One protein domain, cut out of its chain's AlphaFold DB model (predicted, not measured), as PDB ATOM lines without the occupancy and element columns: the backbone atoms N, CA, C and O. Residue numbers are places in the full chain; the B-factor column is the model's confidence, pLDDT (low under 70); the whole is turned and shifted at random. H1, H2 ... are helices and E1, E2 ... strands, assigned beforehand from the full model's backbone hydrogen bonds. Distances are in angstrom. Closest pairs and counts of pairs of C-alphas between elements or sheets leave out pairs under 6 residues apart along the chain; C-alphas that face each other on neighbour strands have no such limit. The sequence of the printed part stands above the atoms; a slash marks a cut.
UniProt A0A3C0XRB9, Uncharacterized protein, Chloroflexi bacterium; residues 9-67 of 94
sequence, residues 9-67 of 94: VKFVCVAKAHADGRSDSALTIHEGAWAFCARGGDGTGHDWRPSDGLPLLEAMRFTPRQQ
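What this domain is: This is residues 9 to 67 of the 94 residues of an uncharacterized protein of Chloroflexi bacterium (UniProt A0A3C0XRB9). A small, strongly twisted sheet of four strands makes the body, with the short helix H2 on one face and the short helix H1 off the sheet, beyond the end of E1. The last strand, E4, bends sharply along one edge and leads straight into H2. The printed part has 59 residues, with E1, H1, E2, E3, E4 and H2 along the chain; the sheet is mixed, in the order E2, E3, E1, E4, and the class is mixed, helices and strands. The whole is compact and rounded, with a radius of gyration of the C-alphas of 9.9 A and spans of 24 by 23 by 17 A.

Where its parts are: E1, residues 9 to 13, begins at C-alpha 9 (185.095, 195.494, 151.355) and is 10.6 A long. H1 is residues 16 to 19. E2, residues 26 to 30, is 12.2 A long, and E3, residues 33 to 37, is 13.3 A. E4, residues 48 to 55, is 16.2 A long and bends by 88 degrees at residue 52. H2, residues 56 to 59, ends at C-alpha 59 (179.677, 191.311, 151.901).

How they stand to each other: E3 and E1 are parallel inner strands, with N 13 and O 36 2.8 A apart. E1 and E4 are antiparallel, with N 51 and O 10 2.8 A apart. E2 and E3 form an antiparallel hairpin, with N 28 and O 35 2.8 A apart. H2 is on the sheet at a height of 8.6 A, only just over none of its strands: 2 of its C-alphas fall on E3 and 2 on E1. Its closest C-alphas to E1 are those of Leu 56 and Val 9, 6.0 A apart. H1 is not on the sheet and is apart from H2 and E4. Both helices are too short for an O i to N i+4 pair; in each, the one O i to N i+3 pair is within hydrogen-bond range.

The domain as a whole: The C-alphas farthest apart, of Gly 32 and Arg 65, are 26.9 A apart. The printed part has no cut, and no link is long. Mean pLDDT of the printed part is 75.1; residues 19 to 25, 41 to 44 and 62 to 67 are under 70.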
ATOM      1  N   VAL A   9     184.716 196.197 150.136       85.25
ATOM      2  CA  VAL A   9     185.095 195.494 151.355       85.25
ATOM      3  C   VAL A   9     186.214 194.527 150.998       85.25
ATOM      4  O   VAL A   9     186.013 193.637 150.171       85.25
ATOM      5  N   LYS A  10     187.380 194.717 151.612       87.81
ATOM      6  CA  LYS A  10     188.573 193.871 151.455       87.81
ATOM      7  C   LYS A  10     188.708 192.833 152.555       87.81
ATOM      8  O   LYS A  10     189.472 191.890 152.390       87.81
ATOM      9  N   PHE A  11     187.971 192.996 153.652       86.69
ATOM     10  CA  PHE A  11     187.974 192.051 154.758       86.69
ATOM     11  C   PHE A  11     186.558 191.735 155.226       86.69
ATOM     12  O   PHE A  11     185.733 192.625 155.406       86.69
ATOM     13  N   VAL A  12     186.263 190.466 155.470       85.88
ATOM     14  CA  VAL A  12     184.975 190.034 156.025       85.88
ATOM     15  C   VAL A  12     185.210 189.274 157.321       85.88
ATOM     16  O   VAL A  12     186.108 188.437 157.397       85.88
ATOM     17  N   CYS A  13     184.436 189.583 158.359       84.19
ATOM     18  CA  CYS A  13     184.474 188.831 159.605       84.19
ATOM     19  C   CYS A  13     183.748 187.501 159.410       84.19
ATOM     20  O   CYS A  13     182.561 187.488 159.078       84.19
ATOM     21  N   VAL A  14     184.434 186.393 159.671       81.38
ATOM     22  CA  VAL A  14     183.859 185.037 159.612       81.38
ATOM     23  C   VAL A  14     183.794 184.367 160.978       81.38
ATOM     24  O   VAL A  14     183.513 183.171 161.082       81.38
ATOM     25  N   ALA A  15     184.034 185.132 162.046       79.75
ATOM     26  CA  ALA A  15     184.001 184.617 163.403       79.75
ATOM     27  C   ALA A  15     182.654 183.938 163.672       79.75
ATOM     28  O   ALA A  15     181.590 184.550 163.569       79.75
ATOM     29  N   LYS A  16     182.694 182.664 164.073       74.19
ATOM     30  CA  LYS A  16     181.484 181.872 164.335       74.19
ATOM     31  C   LYS A  16     180.645 182.457 165.474       74.19
ATOM     32  O   LYS A  16     179.425 182.400 165.425       74.19
ATOM     33  N   ALA A  17     181.292 183.103 166.445       72.56
ATOM     34  CA  ALA A  17     180.623 183.865 167.498       72.56
ATOM     35  C   ALA A  17     179.843 185.080 166.961       72.56
ATOM     36  O   ALA A  17     178.954 185.596 167.634       72.56
ATOM     37  N   HIS A  18     180.176 185.570 165.769       73.12
ATOM     38  CA  HIS A  18     179.515 186.698 165.111       73.12
ATOM     39  C   HIS A  18     178.544 186.237 164.009       73.12
ATOM     40  O   HIS A  18     177.857 187.074 163.433       73.12
ATOM     41  N   ALA A  19     178.428 184.923 163.769       65.75
ATOM     42  CA  ALA A  19     177.489 184.320 162.817       65.75
ATOM     43  C   ALA A  19     176.020 184.556 163.200       65.75
ATOM     44  O   ALA A  19     175.183 184.779 162.332       65.75
ATOM     45  N   ASP A  20     175.730 184.534 164.503       63.75
ATOM     46  CA  ASP A  20     174.407 184.810 165.076       63.75
ATOM     47  C   ASP A  20     174.124 186.317 165.230       63.75
ATOM     48  O   ASP A  20     173.154 186.708 165.880       63.75
ATOM     49  N   GLY A  21     174.987 187.178 164.674       56.03
ATOM     50  CA  GLY A  21     174.892 188.633 164.751       56.03
ATOM     51  C   GLY A  21     173.621 189.161 164.095       56.03
ATOM     52  O   GLY A  21     173.601 189.493 162.918       56.03
ATOM     53  N   ARG A  22     172.548 189.255 164.879       54.72
ATOM     54  CA  ARG A  22     171.285 189.921 164.531       54.72
ATOM     55  C   ARG A  22     171.310 191.420 164.864       54.72
ATOM     56  O   ARG A  22     170.257 192.044 164.934       54.72
ATOM     57  N   SER A  23     172.490 191.963 165.147       58.12
ATOM     58  CA  SER A  23     172.705 193.270 165.767       58.12
ATOM     59  C   SER A  23     173.632 194.089 164.880       58.12
ATOM     60  O   SER A  23     174.693 193.579 164.533       58.12
ATOM     61  N   ASP A  24     173.195 195.301 164.521       61.91
ATOM     62  CA  ASP A  24     173.925 196.356 163.803       61.91
ATOM     63  C   ASP A  24     175.168 195.879 163.049       61.91
ATOM     64  O   ASP A  24     176.306 196.002 163.508       61.91
ATOM     65  N   SER A  25     174.941 195.309 161.865       68.12
ATOM     66  CA  SER A  25     176.024 195.026 160.932       68.12
ATOM     67  C   SER A  25     176.812 196.313 160.706       68.12
ATOM     68  O   SER A  25     176.239 197.314 160.276       68.12
ATOM     69  N   ALA A  26     178.113 196.295 160.988       75.12
ATOM     70  CA  ALA A  26     178.929 197.494 160.895       75.12
ATOM     71  C   ALA A  26     180.053 197.323 159.885       75.12
ATOM     72  O   ALA A  26     180.691 196.270 159.764       75.12
ATOM     73  N   LEU A  27     180.292 198.427 159.190       82.88
ATOM     74  CA  LEU A  27     181.445 198.633 158.348       82.88
ATOM     75  C   LEU A  27     182.538 199.292 159.193       82.88
ATOM     76  O   LEU A  27     182.308 200.337 159.797       82.88
ATOM     77  N   THR A  28     183.714 198.683 159.238       83.38
ATOM     78  CA  THR A  28     184.879 199.177 159.975       83.38
ATOM     79  C   THR A  28     186.101 199.239 159.060       83.38
ATOM     80  O   THR A  28     186.036 198.830 157.901       83.38
ATOM     81  N   ILE A  29     187.216 199.772 159.553       84.00
ATOM     82  CA  ILE A  29     188.490 199.805 158.833       84.00
ATOM     83  C   ILE A  29     189.448 198.809 159.493       84.00
ATOM     84  O   ILE A  29     189.763 198.932 160.675       84.00
ATOM     85  N   HIS A  30     189.938 197.838 158.719       83.44
ATOM     86  CA  HIS A  30     190.980 196.890 159.119       83.44
ATOM     87  C   HIS A  30     192.171 197.028 158.166       83.44
ATOM     88  O   HIS A  30     191.994 197.009 156.951       83.44
ATOM     89  N   GLU A  31     193.373 197.228 158.712       83.00
ATOM     90  CA  GLU A  31     194.611 197.430 157.934       83.00
ATOM     91  C   GLU A  31     194.515 198.538 156.864       83.00
ATOM     92  O   GLU A  31     195.107 198.458 155.792       83.00
ATOM     93  N   GLY A  32     193.745 199.596 157.146       83.88
ATOM     94  CA  GLY A  32     193.553 200.716 156.219       83.88
ATOM     95  C   GLY A  32     192.584 200.434 155.065       83.88
ATOM     96  O   GLY A  32     192.426 201.288 154.194       83.88
ATOM     97  N   ALA A  33     191.907 199.283 155.060       85.94
ATOM     98  CA  ALA A  33     190.875 198.941 154.087       85.94
ATOM     99  C   ALA A  33     189.525 198.665 154.762       85.94
ATOM    100  O   ALA A  33     189.441 198.379 155.956       85.94
ATOM    101  N   TRP A  34     188.444 198.734 153.984       87.44
ATOM    102  CA  TRP A  34     187.102 198.464 154.491       87.44
ATOM    103  C   TRP A  34     186.916 196.998 154.871       87.44
ATOM    104  O   TRP A  34     187.213 196.087 154.091       87.44
ATOM    105  N   ALA A  35     186.358 196.793 156.058       86.62
ATOM    106  CA  ALA A  35     186.072 195.505 156.652       86.62
ATOM    107  C   ALA A  35     184.610 195.426 157.106       86.62
ATOM    108  O   ALA A  35     184.066 196.390 157.641       86.62
ATOM    109  N   PHE A  36     183.962 194.280 156.906       85.88
ATOM    110  CA  PHE A  36     182.551 194.084 157.244       85.88
ATOM    111  C   PHE A  36     182.368 193.036 158.343       85.88
ATOM    112  O   PHE A  36     182.868 191.916 158.216       85.88
ATOM    113  N   CYS A  37     181.604 193.367 159.387       83.38
ATOM    114  CA  CYS A  37     181.205 192.423 160.430       83.38
ATOM    115  C   CYS A  37     179.687 192.420 160.637       83.38
ATOM    116  O   CYS A  37     179.076 193.460 160.877       83.38
ATOM    117  N   ALA A  38     179.092 191.224 160.634       76.56
ATOM    118  CA  ALA A  38     177.653 191.035 160.818       76.56
ATOM    119  C   ALA A  38     177.142 191.411 162.223       76.56
ATOM    120  O   ALA A  38     175.959 191.694 162.367       76.56
ATOM    121  N   ARG A  39     178.018 191.435 163.241       74.25
ATOM    122  CA  ARG A  39     177.678 191.724 164.649       74.25
ATOM    123  C   ARG A  39     178.118 193.118 165.130       74.25
ATOM    124  O   ARG A  39     177.980 193.420 166.312       74.25
ATOM    125  N   GLY A  40     178.684 193.933 164.242       70.00
ATOM    126  CA  GLY A  40     179.264 195.233 164.582       70.00
ATOM    127  C   GLY A  40     180.794 195.207 164.667       70.00
ATOM    128  O   GLY A  40     181.385 194.152 164.883       70.00
ATOM    129  N   GLY A  41     181.439 196.356 164.446       65.00
ATOM    130  CA  GLY A  41     182.900 196.517 164.370       65.00
ATOM    131  C   GLY A  41     183.565 196.738 165.728       65.00
ATOM    132  O   GLY A  41     184.786 196.687 165.824       65.00
ATOM    133  N   ASP A  42     182.750 196.947 166.763       65.31
ATOM    134  CA  ASP A  42     183.173 197.157 168.152       65.31
ATOM    135  C   ASP A  42     183.220 195.834 168.938       65.31
ATOM    136  O   ASP A  42     183.534 195.798 170.131       65.31
ATOM    137  N   GLY A  43     182.867 194.724 168.280       64.69
ATOM    138  CA  GLY A  43     182.915 193.391 168.857       64.69
ATOM    139  C   GLY A  43     184.348 192.961 169.172       64.69
ATOM    140  O   GLY A  43     185.309 193.315 168.503       64.69
ATOM    141  N   THR A  44     184.526 192.136 170.197       69.50
ATOM    142  CA  THR A  44     185.809 191.452 170.408       69.50
ATOM    143  C   THR A  44     185.796 190.089 169.713       69.50
ATOM    144  O   THR A  44     184.739 189.483 169.512       69.50
ATOM    145  N   GLY A  45     186.979 189.602 169.317       77.25
ATOM    146  CA  GLY A  45     187.135 188.277 168.705       77.25
ATOM    147  C   GLY A  45     186.764 188.206 167.222       77.25
ATOM    148  O   GLY A  45     186.164 187.223 166.792       77.25
ATOM    149  N   HIS A  46     187.088 189.243 166.448       82.38
ATOM    150  CA  HIS A  46     186.929 189.215 164.997       82.38
ATOM    151  C   HIS A  46     187.906 188.241 164.332       82.38
ATOM    152  O   HIS A  46     189.093 188.230 164.652       82.38
ATOM    153  N   ASP A  47     187.398 187.479 163.366       84.69
ATOM    154  CA  ASP A  47     188.197 186.640 162.475       84.69
ATOM    155  C   ASP A  47     188.099 187.235 161.070       84.69
ATOM    156  O   ASP A  47     187.150 186.970 160.330       84.69
ATOM    157  N   TRP A  48     189.018 188.147 160.752       85.56
ATOM    158  CA  TRP A  48     189.028 188.844 159.472       85.56
ATOM    159  C   TRP A  48     189.624 187.950 158.385       85.56
ATOM    160  O   TRP A  48     190.756 187.471 158.488       85.56
ATOM    161  N   ARG A  49     188.870 187.745 157.308       85.69
ATOM    162  CA  ARG A  49     189.330 187.067 156.095       85.69
ATOM    163  C   ARG A  49     189.475 188.074 154.964       85.69
ATOM    164  O   ARG A  49     188.545 188.858 154.771       85.69
ATOM    165  N   PRO A  50     190.574 188.035 154.193       84.62
ATOM    166  CA  PRO A  50     190.676 188.836 152.987       84.62
ATOM    167  C   PRO A  50     189.610 188.392 151.980       84.62
ATOM    168  O   PRO A  50     189.342 187.200 151.819       84.62
ATOM    169  N   SER A  51     189.009 189.358 151.304       80.12
ATOM    170  CA  SER A  51     188.115 189.167 150.170       80.12
ATOM    171  C   SER A  51     188.708 189.860 148.943       80.12
ATOM    172  O   SER A  51     189.449 190.840 149.056       80.12
ATOM    173  N   ASP A  52     188.339 189.406 147.745       78.62
ATOM    174  CA  ASP A  52     188.806 189.985 146.474       78.62
ATOM    175  C   ASP A  52     188.319 191.432 146.215       78.62
ATOM    176  O   ASP A  52     188.563 192.019 145.161       78.62
ATOM    177  N   GLY A  53     187.695 192.083 147.201       78.00
ATOM    178  CA  GLY A  53     187.044 193.378 147.049       78.00
ATOM    179  C   GLY A  53     185.587 193.179 146.672       78.00
ATOM    180  O   GLY A  53     185.199 193.378 145.524       78.00
ATOM    181  N   LEU A  54     184.783 192.785 147.654       80.69
ATOM    182  CA  LEU A  54     183.351 192.598 147.469       80.69
ATOM    183  C   LEU A  54     182.623 193.931 147.663       80.69
ATOM    184  O   LEU A  54     182.968 194.689 148.573       80.69
ATOM    185  N   PRO A  55     181.593 194.239 146.861       84.12
ATOM    186  CA  PRO A  55     180.707 195.345 147.185       84.12
ATOM    187  C   PRO A  55     180.003 195.062 148.519       84.12
ATOM    188  O   PRO A  55     179.677 193.917 148.828       84.12
ATOM    189  N   LEU A  56     179.737 196.111 149.303       77.19
ATOM    190  CA  LEU A  56     179.149 195.993 150.644       77.19
ATOM    191  C   LEU A  56     177.887 195.116 150.686       77.19
ATOM    192  O   LEU A  56     177.756 194.265 151.558       77.19
ATOM    193  N   LEU A  57     176.991 195.275 149.710       77.94
ATOM    194  CA  LEU A  57     175.770 194.469 149.586       77.94
ATOM    195  C   LEU A  57     176.046 192.961 149.481       77.94
ATOM    196  O   LEU A  57     175.296 192.163 150.036       77.94
ATOM    197  N   GLU A  58     177.124 192.566 148.802       78.75
ATOM    198  CA  GLU A  58     177.541 191.164 148.705       78.75
ATOM    199  C   GLU A  58     178.268 190.712 149.977       78.75
ATOM    200  O   GLU A  58     178.040 189.602 150.453       78.75
ATOM    201  N   ALA A  59     179.060 191.590 150.602       78.25
ATOM    202  CA  ALA A  59     179.677 191.311 151.901       78.25
ATOM    203  C   ALA A  59     178.626 191.055 153.000       78.25
ATOM    204  O   ALA A  59     178.801 190.156 153.818       78.25
ATOM    205  N   MET A  60     177.492 191.764 152.971       76.25
ATOM    206  CA  MET A  60     176.357 191.535 153.879       76.25
ATOM    207  C   MET A  60     175.703 190.159 153.702       76.25
ATOM    208  O   MET A  60     175.113 189.628 154.642       76.25
ATOM    209  N   ARG A  61     175.798 189.568 152.507       73.38
ATOM    210  CA  ARG A  61     175.289 188.217 152.218       73.38
ATOM    211  C   ARG A  61     176.290 187.123 152.582       73.38
ATOM    212  O   ARG A  61     175.904 185.955 152.689       73.38
ATOM    213  N   PHE A  62     177.548 187.497 152.817       66.75
ATOM    214  CA  PHE A  62     178.632 186.618 153.230       66.75
ATOM    215  C   PHE A  62     178.461 186.210 154.700       66.75
ATOM    216  O   PHE A  62     179.166 186.646 155.606       66.75
ATOM    217  N   THR A  63     177.470 185.359 154.954       60.78
ATOM    218  CA  THR A  63     177.337 184.670 156.237       60.78
ATOM    219  C   THR A  63     178.285 183.466 156.260       60.78
ATOM    220  O   THR A  63     178.469 182.814 155.229       60.78
ATOM    221  N   PRO A  64     178.858 183.090 157.418       56.91
ATOM    222  CA  PRO A  64     179.777 181.951 157.529       56.91
ATOM    223  C   PRO A  64     179.167 180.613 157.074       56.91
ATOM    224  O   PRO A  64     179.891 179.651 156.836       56.91
ATOM    225  N   ARG A  65     177.841 180.546 156.879       49.50
ATOM    226  CA  ARG A  65     177.168 179.386 156.286       49.50
ATOM    227  C   ARG A  65     177.482 179.179 154.797       49.50
ATOM    228  O   ARG A  65     177.400 178.047 154.337       49.50
ATOM    229  N   GLN A  66     177.870 180.226 154.067       51.22
ATOM    230  CA  GLN A  66     178.277 180.151 152.654       51.22
ATOM    231  C   GLN A  66     179.737 179.691 152.476       51.22
ATOM    232  O   GLN A  66     180.083 179.133 151.441       51.22
ATOM    233  N   GLN A  67     180.596 179.866 153.488       53.34
ATOM    234  CA  GLN A  67     182.039 179.610 153.369       53.34
ATOM    235  C   GLN A  67     182.435 178.135 153.567       53.34
ATOM    236  O   GLN A  67     183.576 177.761 153.320       53.34
TER     237      GLN A  67